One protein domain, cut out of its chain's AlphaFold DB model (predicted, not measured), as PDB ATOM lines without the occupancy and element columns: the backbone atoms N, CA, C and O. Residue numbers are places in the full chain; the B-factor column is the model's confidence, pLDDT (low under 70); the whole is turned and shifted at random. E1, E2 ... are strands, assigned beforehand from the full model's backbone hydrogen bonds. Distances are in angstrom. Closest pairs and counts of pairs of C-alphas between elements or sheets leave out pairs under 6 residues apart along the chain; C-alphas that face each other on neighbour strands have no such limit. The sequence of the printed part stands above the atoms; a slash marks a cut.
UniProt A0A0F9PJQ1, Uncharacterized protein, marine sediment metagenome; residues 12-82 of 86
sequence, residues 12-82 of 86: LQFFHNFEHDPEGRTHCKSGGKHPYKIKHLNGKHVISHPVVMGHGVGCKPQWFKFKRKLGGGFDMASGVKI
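Overview. This is residues 12 to 82 of the 86 residues of an uncharacterized protein of marine sediment metagenome (UniProt A0A0F9PJQ1). With little regular structure, two small antiparallel sheets, E1-E2-E5 and E3-E4-E6, make a corner, and the unnamed residues 12 to 37 loop along its open side. The printed part has 71 residues, no named helix and six strands, E1 to E6 in chain order, holding 24 residues: all strand. It is compact, radius of gyration of the C-alphas 11.2 A, spanning 28 by 26 by 19 A.

Along the chain. E1, residues 38 to 41, begins at C-alpha 38 (25.880, 33.859, -35.393). E2 is 44 to 47, E3 51 to 54, E4 62 to 66, 13.1 A long, E5 73 to 75; E6, 79 to 82, ends at C-alpha 82 (24.155, 38.650, -16.992).

Arrangement. In hairpin E1-E2, N 39 and O 46 are 2.9 A apart; from E2 to E5, N 74 and O 47, 2.8 A. In hairpin E3-E4, N 54 and O 62 are 2.8 A apart; from E4 to E6, N 80 and O 65, 2.9 A. The closest C-alphas of E4 and E5, Phe 66 and Phe 74, are 6.1 A apart.

Size, cuts and confidence. The printed part has no cut and no long link between strands. Residues 16 to 35 and 56 to 59 have pLDDT under 70.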
ATOM      1  N   LEU A  12      18.302  40.022 -29.529       78.19
ATOM      2  CA  LEU A  12      18.871  40.243 -30.865       78.19
ATOM      3  C   LEU A  12      19.322  41.688 -31.116       78.19
ATOM      4  O   LEU A  12      20.287  41.899 -31.848       78.19
ATOM      5  N   GLN A  13      18.676  42.674 -30.488       78.75
ATOM      6  CA  GLN A  13      19.017  44.090 -30.675       78.75
ATOM      7  C   GLN A  13      20.429  44.438 -30.180       78.75
ATOM      8  O   GLN A  13      21.003  45.432 -30.601       78.75
ATOM      9  N   PHE A  14      20.997  43.615 -29.295       79.19
ATOM     10  CA  PHE A  14      22.337  43.816 -28.747       79.19
ATOM     11  C   PHE A  14      23.432  43.157 -29.594       79.19
ATOM     12  O   PHE A  14      24.613  43.343 -29.314       79.19
ATOM     13  N   PHE A  15      23.049  42.372 -30.604       77.12
ATOM     14  CA  PHE A  15      23.959  41.627 -31.482       77.12
ATOM     15  C   PHE A  15      23.866  42.053 -32.949       77.12
ATOM     16  O   PHE A  15      24.733  41.699 -33.746       77.12
ATOM     17  N   HIS A  16      22.831  42.815 -33.294       69.31
ATOM     18  CA  HIS A  16      22.652  43.453 -34.587       69.31
ATOM     19  C   HIS A  16      22.626  44.960 -34.373       69.31
ATOM     20  O   HIS A  16      21.607  45.496 -33.937       69.31
ATOM     21  N   ASN A  17      23.722  45.654 -34.686       56.47
ATOM     22  CA  ASN A  17      23.638  47.103 -34.755       56.47
ATOM     23  C   ASN A  17      23.052  47.499 -36.119       56.47
ATOM     24  O   ASN A  17      23.693  47.337 -37.157       56.47
ATOM     25  N   PHE A  18      21.826  48.025 -36.107       48.44
ATOM     26  CA  PHE A  18      21.150  48.538 -37.299       48.44
ATOM     27  C   PHE A  18      21.956  49.653 -37.989       48.44
ATOM     28  O   PHE A  18      21.856  49.819 -39.203       48.44
ATOM     29  N   GLU A  19      22.773  50.394 -37.233       44.47
ATOM     30  CA  GLU A  19      23.643  51.450 -37.768       44.47
ATOM     31  C   GLU A  19      24.713  50.912 -38.726       44.47
ATOM     32  O   GLU A  19      25.096  51.607 -39.662       44.47
ATOM     33  N   HIS A  20      25.157  49.666 -38.536       43.81
ATOM     34  CA  HIS A  20      26.179  49.027 -39.375       43.81
ATOM     35  C   HIS A  20      25.600  48.024 -40.378       43.81
ATOM     36  O   HIS A  20      26.284  47.635 -41.321       43.81
ATOM     37  N   ASP A  21      24.350  47.606 -40.188       54.09
ATOM     38  CA  ASP A  21      23.654  46.662 -41.054       54.09
ATOM     39  C   ASP A  21      22.185  47.088 -41.242       54.09
ATOM     40  O   ASP A  21      21.273  46.547 -40.607       54.09
ATOM     41  N   PRO A  22      21.925  48.075 -42.121       50.84
ATOM     42  CA  PRO A  22      20.585  48.615 -42.346       50.84
ATOM     43  C   PRO A  22      19.616  47.595 -42.964       50.84
ATOM     44  O   PRO A  22      18.399  47.813 -42.949       50.84
ATOM     45  N   GLU A  23      20.126  46.483 -43.503       53.16
ATOM     46  CA  GLU A  23      19.306  45.365 -43.968       53.16
ATOM     47  C   GLU A  23      18.973  44.366 -42.849       53.16
ATOM     48  O   GLU A  23      18.033  43.576 -42.993       53.16
ATOM     49  N   GLY A  24      19.702  44.400 -41.730       53.03
ATOM     50  CA  GLY A  24      19.566  43.448 -40.634       53.03
ATOM     51  C   GLY A  24      19.923  42.014 -41.037       53.03
ATOM     52  O   GLY A  24      19.396  41.074 -40.451       53.03
ATOM     53  N   ARG A  25      20.703  41.814 -42.099       53.41
ATOM     54  CA  ARG A  25      21.043  40.498 -42.667       53.41
ATOM     55  C   ARG A  25      22.465  40.057 -42.346       53.41
ATOM     56  O   ARG A  25      22.784  38.874 -42.470       53.41
ATOM     57  N   THR A  26      23.299  40.991 -41.931       51.88
ATOM     58  CA  THR A  26      24.737  40.867 -41.772       51.88
ATOM     59  C   THR A  26      25.064  40.961 -40.289       51.88
ATOM     60  O   THR A  26      25.088  42.026 -39.681       51.88
ATOM     61  N   HIS A  27      25.297  39.801 -39.684       55.84
ATOM     62  CA  HIS A  27      25.634  39.687 -38.270       55.84
ATOM     63  C   HIS A  27      26.894  40.504 -37.970       55.84
ATOM     64  O   HIS A  27      27.932  40.308 -38.610       55.84
ATOM     65  N   CYS A  28      26.822  41.412 -36.996       56.16
ATOM     66  CA  CYS A  28      27.971  42.215 -36.603       56.16
ATOM     67  C   CYS A  28      29.060  41.298 -36.020       56.16
ATOM     68  O   CYS A  28      28.849  40.613 -35.014       56.16
ATOM     69  N   LYS A  29      30.247  41.296 -36.637       52.97
ATOM     70  CA  LYS A  29      31.443  40.692 -36.041       52.97
ATOM     71  C   LYS A  29      31.809  41.530 -34.818       52.97
ATOM     72  O   LYS A  29      32.003  42.735 -34.945       52.97
ATOM     73  N   SER A  30      31.880  40.920 -33.631       49.88
ATOM     74  CA  SER A  30      32.474  41.607 -32.480       49.88
ATOM     75  C   SER A  30      33.898  42.010 -32.853       49.88
ATOM     76  O   SER A  30      34.646  41.190 -33.386       49.88
ATOM     77  N   GLY A  31      34.228  43.291 -32.674       47.59
ATOM     78  CA  GLY A  31      35.500  43.907 -33.059       47.59
ATOM     79  C   GLY A  31      36.693  43.426 -32.230       47.59
ATOM     80  O   GLY A  31      37.439  44.233 -31.696       47.59
ATOM     81  N   GLY A  32      36.874  42.112 -32.098       44.25
ATOM     82  CA  GLY A  32      38.153  41.515 -31.723       44.25
ATOM     83  C   GLY A  32      38.313  41.026 -30.285       44.25
ATOM     84  O   GLY A  32      39.363  40.466 -30.001       44.25
ATOM     85  N   LYS A  33      37.330  41.152 -29.377       52.09
ATOM     86  CA  LYS A  33      37.503  40.662 -27.984       52.09
ATOM     87  C   LYS A  33      36.796  39.350 -27.641       52.09
ATOM     88  O   LYS A  33      37.290  38.626 -26.786       52.09
ATOM     89  N   HIS A  34      35.708  38.989 -28.325       56.41
ATOM     90  CA  HIS A  34      35.007  37.721 -28.070       56.41
ATOM     91  C   HIS A  34      34.515  37.100 -29.388       56.41
ATOM     92  O   HIS A  34      33.553  37.617 -29.971       56.41
ATOM     93  N   PRO A  35      35.156  36.030 -29.898       69.75
ATOM     94  CA  PRO A  35      34.774  35.429 -31.168       69.75
ATOM     95  C   PRO A  35      33.530  34.559 -30.975       69.75
ATOM     96  O   PRO A  35      33.617  33.396 -30.602       69.75
ATOM     97  N   TYR A  36      32.345  35.094 -31.252       78.62
ATOM     98  CA  TYR A  36      31.149  34.281 -31.456       78.62
ATOM     99  C   TYR A  36      30.718  34.347 -32.919       78.62
ATOM    100  O   TYR A  36      30.875  35.365 -33.593       78.62
ATOM    101  N   LYS A  37      30.178  33.238 -33.421       80.31
ATOM    102  CA  LYS A  37      29.555  33.167 -34.742       80.31
ATOM    103  C   LYS A  37      28.052  33.126 -34.549       80.31
ATOM    104  O   LYS A  37      27.572  32.339 -33.733       80.31
ATOM    105  N   ILE A  38      27.332  33.941 -35.307       81.94
ATOM    106  CA  ILE A  38      25.880  33.859 -35.393       81.94
ATOM    107  C   ILE A  38      25.514  33.352 -36.787       81.94
ATOM    108  O   ILE A  38      26.090  33.782 -37.786       81.94
ATOM    109  N   LYS A  39      24.580  32.405 -36.850       80.62
ATOM    110  CA  LYS A  39      24.025  31.866 -38.094       80.62
ATOM    111  C   LYS A  39      22.507  31.811 -38.030       80.62
ATOM    112  O   LYS A  39      21.931  31.720 -36.946       80.62
ATOM    113  N   HIS A  40      21.857  31.810 -39.186       81.94
ATOM    114  CA  HIS A  40      20.422  31.560 -39.276       81.94
ATOM    115  C   HIS A  40      20.137  30.061 -39.400       81.94
ATOM    116  O   HIS A  40      20.781  29.367 -40.181       81.94
ATOM    117  N   LEU A  41      19.168  29.561 -38.634       81.50
ATOM    118  CA  LEU A  41      18.668  28.188 -38.720       81.50
ATOM    119  C   LEU A  41      17.147  28.203 -38.558       81.50
ATOM    120  O   LEU A  41      16.653  28.623 -37.515       81.50
ATOM    121  N   ASN A  42      16.405  27.757 -39.576       83.06
ATOM    122  CA  ASN A  42      14.935  27.675 -39.560       83.06
ATOM    123  C   ASN A  42      14.251  28.983 -39.101       83.06
ATOM    124  O   ASN A  42      13.375  28.976 -38.239       83.06
ATOM    125  N   GLY A  43      14.714  30.131 -39.612       78.88
ATOM    126  CA  GLY A  43      14.194  31.457 -39.243       78.88
ATOM    127  C   GLY A  43      14.642  31.986 -37.872       78.88
ATOM    128  O   GLY A  43      14.280  33.100 -37.502       78.88
ATOM    129  N   LYS A  44      15.450  31.227 -37.122       83.00
ATOM    130  CA  LYS A  44      16.012  31.617 -35.821       83.00
ATOM    131  C   LYS A  44      17.490  31.973 -35.931       83.00
ATOM    132  O   LYS A  44      18.147  31.634 -36.912       83.00
ATOM    133  N   HIS A  45      18.011  32.639 -34.904       86.19
ATOM    134  CA  HIS A  45      19.424  32.998 -34.809       86.19
ATOM    135  C   HIS A  45      20.116  32.068 -33.815       86.19
ATOM    136  O   HIS A  45      19.667  31.912 -32.679       86.19
ATOM    137  N   VAL A  46      21.203  31.452 -34.264       86.75
ATOM    138  CA  VAL A  46      22.003  30.506 -33.494       86.75
ATOM    139  C   VAL A  46      23.368  31.110 -33.242       86.75
ATOM    140  O   VAL A  46      24.081  31.407 -34.198       86.75
ATOM    141  N   ILE A  47      23.749  31.227 -31.976       87.81
ATOM    142  CA  ILE A  47      25.065  31.704 -31.556       87.81
ATOM    143  C   ILE A  47      25.949  30.547 -31.095       87.81
ATOM    144  O   ILE A  47      25.474  29.591 -30.484       87.81
ATOM    145  N   SER A  48      27.238  30.596 -31.420       87.88
ATOM    146  CA  SER A  48      28.155  29.474 -31.185       87.88
ATOM    147  C   SER A  48      28.510  29.250 -29.711       87.88
ATOM    148  O   SER A  48      28.791  28.120 -29.326       87.88
ATOM    149  N   HIS A  49      28.496  30.303 -28.888       88.69
ATOM    150  CA  HIS A  49      28.963  30.260 -27.502       88.69
ATOM    151  C   HIS A  49      27.817  30.456 -26.499       88.69
ATOM    152  O   HIS A  49      26.889  31.218 -26.779       88.69
ATOM    153  N   PRO A  50      27.879  29.799 -25.324       89.44
ATOM    154  CA  PRO A  50      26.854  29.919 -24.289       89.44
ATOM    155  C   PRO A  50      26.857  31.286 -23.609       89.44
ATOM    156  O   PRO A  50      25.818  31.710 -23.118       89.44
ATOM    157  N   VAL A  51      28.012  31.951 -23.551       90.12
ATOM    158  CA  VAL A  51      28.195  33.262 -22.928       90.12
ATOM    159  C   VAL A  51      28.938  34.156 -23.902       90.12
ATOM    160  O   VAL A  51      29.976  33.765 -24.434       90.12
ATOM    161  N   VAL A  52      28.390  35.335 -24.170       87.06
ATOM    162  CA  VAL A  52      28.962  36.292 -25.122       87.06
ATOM    163  C   VAL A  52      28.699  37.722 -24.676       87.06
ATOM    164  O   VAL A  52      27.765  37.992 -23.921       87.06
ATOM    165  N   MET A  53      29.461  38.645 -25.247       85.44
ATOM    166  CA  MET A  53      29.239  40.077 -25.116       85.44
ATOM    167  C   MET A  53      28.592  40.621 -26.395       85.44
ATOM    168  O   MET A  53      29.183  40.535 -27.469       85.44
ATOM    169  N   GLY A  54      27.386  41.172 -26.288       80.69
ATOM    170  CA  GLY A  54      26.765  41.975 -27.342       80.69
ATOM    171  C   GLY A  54      27.286  43.412 -27.327       80.69
ATOM    172  O   GLY A  54      27.767  43.892 -26.301       80.69
ATOM    173  N   HIS A  55      27.167  44.116 -28.454       73.44
ATOM    174  CA  HIS A  55      27.608  45.512 -28.620       73.44
ATOM    175  C   HIS A  55      26.762  46.514 -27.832       73.44
ATOM    176  O   HIS A  55      27.203  47.638 -27.604       73.44
ATOM    177  N   GLY A  56      25.584  46.098 -27.359       63.81
ATOM    178  CA  GLY A  56      24.723  46.952 -26.551       63.81
ATOM    179  C   GLY A  56      23.838  47.897 -27.353       63.81
ATOM    180  O   GLY A  56      23.919  47.967 -28.574       63.81
ATOM    181  N   VAL A  57      23.022  48.676 -26.640       61.75
ATOM    182  CA  VAL A  57      22.378  49.881 -27.187       61.75
ATOM    183  C   VAL A  57      23.295  51.070 -26.886       61.75
ATOM    184  O   VAL A  57      23.719  51.233 -25.741       61.75
ATOM    185  N   GLY A  58      23.627  51.876 -27.899       63.12
ATOM    186  CA  GLY A  58      24.547  53.014 -27.757       63.12
ATOM    187  C   GLY A  58      26.000  52.602 -27.490       63.12
ATOM    188  O   GLY A  58      26.670  53.236 -26.679       63.12
ATOM    189  N   CYS A  59      26.459  51.507 -28.109       62.56
ATOM    190  CA  CYS A  59      27.828  50.979 -27.993       62.56
ATOM    191  C   CYS A  59      28.268  50.594 -26.566       62.56
ATOM    192  O   CYS A  59      29.465  50.515 -26.297       62.56
ATOM    193  N   LYS A  60      27.324  50.354 -25.644       75.12
ATOM    194  CA  LYS A  60      27.605  49.904 -24.269       75.12
ATOM    195  C   LYS A  60      27.579  48.376 -24.182       75.12
ATOM    196  O   LYS A  60      26.481  47.823 -24.107       75.12
ATOM    197  N   PRO A  61      28.725  47.679 -24.135       79.56
ATOM    198  CA  PRO A  61      28.736  46.228 -24.236       79.56
ATOM    199  C   PRO A  61      27.986  45.559 -23.082       79.56
ATOM    200  O   PRO A  61      28.063  46.001 -21.935       79.56
ATOM    201  N   GLN A  62      27.255  44.487 -23.381       85.75
ATOM    202  CA  GLN A  62      26.450  43.759 -22.398       85.75
ATOM    203  C   GLN A  62      26.658  42.258 -22.533       85.75
ATOM    204  O   GLN A  62      26.697  41.732 -23.644       85.75
ATOM    205  N   TRP A  63      26.766  41.567 -21.401       87.81
ATOM    206  CA  TRP A  63      26.945  40.122 -21.370       87.81
ATOM    207  C   TRP A  63      25.612  39.391 -21.369       87.81
ATOM    208  O   TRP A  63      24.656  39.788 -20.701       87.81
ATOM    209  N   PHE A  64      25.562  38.296 -22.119       90.31
ATOM    210  CA  PHE A  64      24.395  37.433 -22.221       90.31
ATOM    211  C   PHE A  64      24.798  35.974 -22.065       90.31
ATOM    212  O   PHE A  64      25.813  35.543 -22.613       90.31
ATOM    213  N   LYS A  65      23.955  35.210 -21.365       91.56
ATOM    214  CA  LYS A  65      24.025  33.750 -21.273       91.56
ATOM    215  C   LYS A  65      22.827  33.129 -21.983       91.56
ATOM    216  O   LYS A  65      21.683  33.454 -21.667       91.56
ATOM    217  N   PHE A  66      23.074  32.209 -22.906       91.88
ATOM    218  CA  PHE A  66      22.041  31.484 -23.645       91.88
ATOM    219  C   PHE A  66      21.843  30.098 -23.050       91.88
ATOM    220  O   PHE A  66      22.774  29.297 -22.968       91.88
ATOM    221  N   LYS A  67      20.613  29.811 -22.625       88.50
ATOM    222  CA  LYS A  67      20.283  28.556 -21.935       88.50
ATOM    223  C   LYS A  67      19.819  27.463 -22.895       88.50
ATOM    224  O   LYS A  67      20.025  26.284 -22.625       88.50
ATOM    225  N   ARG A  68      19.196  27.830 -24.020       92.19
ATOM    226  CA  ARG A  68      18.581  26.867 -24.942       92.19
ATOM    227  C   ARG A  68      19.534  26.508 -26.077       92.19
ATOM    228  O   ARG A  68      19.969  27.387 -26.816       92.19
ATOM    229  N   LYS A  69      19.812  25.216 -26.257       92.38
ATOM    230  CA  LYS A  69      20.534  24.693 -27.427       92.38
ATOM    231  C   LYS A  69      19.653  24.739 -28.676       92.38
ATOM    232  O   LYS A  69      18.449  24.498 -28.603       92.38
ATOM    233  N   LEU A  70      20.258  25.042 -29.822       90.12
ATOM    234  CA  LEU A  70      19.593  25.038 -31.122       90.12
ATOM    235  C   LEU A  70      20.600  24.686 -32.221       90.12
ATOM    236  O   LEU A  70      21.535  25.441 -32.489       90.12
ATOM    237  N   GLY A  71      20.418  23.522 -32.849       87.19
ATOM    238  CA  GLY A  71      21.414  22.955 -33.762       87.19
ATOM    239  C   GLY A  71      22.787  22.840 -33.085       87.19
ATOM    240  O   GLY A  71      22.884  22.462 -31.925       87.19
ATOM    241  N   GLY A  72      23.850  23.234 -33.790       87.94
ATOM    242  CA  GLY A  72      25.228  23.254 -33.265       87.94
ATOM    243  C   GLY A  72      25.589  24.456 -32.378       87.94
ATOM    244  O   GLY A  72      26.761  24.807 -32.298       87.94
ATOM    245  N   GLY A  73      24.615  25.147 -31.784       90.94
ATOM    246  CA  GLY A  73      24.852  26.325 -30.947       90.94
ATOM    247  C   GLY A  73      23.701  26.576 -29.978       90.94
ATOM    248  O   GLY A  73      23.092  25.632 -29.469       90.94
ATOM    249  N   PHE A  74      23.407  27.845 -29.717       91.56
ATOM    250  CA  PHE A  74      22.382  28.277 -28.774       91.56
ATOM    251  C   PHE A  74      21.375  29.220 -29.430       91.56
ATOM    252  O   PHE A  74      21.740  30.040 -30.268       91.56
ATOM    253  N   ASP A  75      20.107  29.106 -29.045       90.44
ATOM    254  CA  ASP A  75      19.037  29.995 -29.495       90.44
ATOM    255  C   ASP A  75      19.229  31.384 -28.886       90.44
ATOM    256  O   ASP A  75      19.128  31.558 -27.666       90.44
ATOM    257  N   MET A  76      19.474  32.387 -29.725       87.88
ATOM    258  CA  MET A  76      19.708  33.750 -29.256       87.88
ATOM    259  C   MET A  76      18.493  34.378 -28.577       87.88
ATOM    260  O   MET A  76      18.663  35.223 -27.699       87.88
ATOM    261  N   ALA A  77      17.276  33.951 -28.928       87.44
ATOM    262  CA  ALA A  77      16.065  34.425 -28.259       87.44
ATOM    263  C   ALA A  77      15.998  33.973 -26.788       87.44
ATOM    264  O   ALA A  77      15.286  34.577 -25.993       87.44
ATOM    265  N   SER A  78      16.765  32.942 -26.410       89.50
ATOM    266  CA  SER A  78      16.874  32.463 -25.026       89.50
ATOM    267  C   SER A  78      17.925  33.198 -24.188       89.50
ATOM    268  O   SER A  78      18.180  32.807 -23.048       89.50
ATOM    269  N   GLY A  79      18.594  34.203 -24.759       90.31
ATOM    270  CA  GLY A  79      19.676  34.901 -24.081       90.31
ATOM    271  C   GLY A  79      19.158  35.778 -22.953       90.31
ATOM    272  O   GLY A  79      18.294  36.623 -23.169       90.31
ATOM    273  N   VAL A  80      19.723  35.590 -21.767       90.56
ATOM    274  CA  VAL A  80      19.436  36.380 -20.569       90.56
ATOM    275  C   VAL A  80      20.640  37.264 -20.291       90.56
ATOM    276  O   VAL A  80      21.775  36.786 -20.352       90.56
ATOM    277  N   LYS A  81      20.400  38.545 -20.004       89.69
ATOM    278  CA  LYS A  81      21.457  39.468 -19.586       89.69
ATOM    279  C   LYS A  81      22.067  38.977 -18.272       89.69
ATOM    280  O   LYS A  81      21.335  38.596 -17.363       89.69
ATOM    281  N   ILE A  82      23.388  38.992 -18.192       90.12
ATOM    282  CA  ILE A  82      24.155  38.650 -16.992       90.12
ATOM    283  C   ILE A  82      25.169  39.756 -16.705       90.12
ATOM    284  O   ILE A  82      25.469  40.576 -17.581       90.12
TER     285      ILE A  82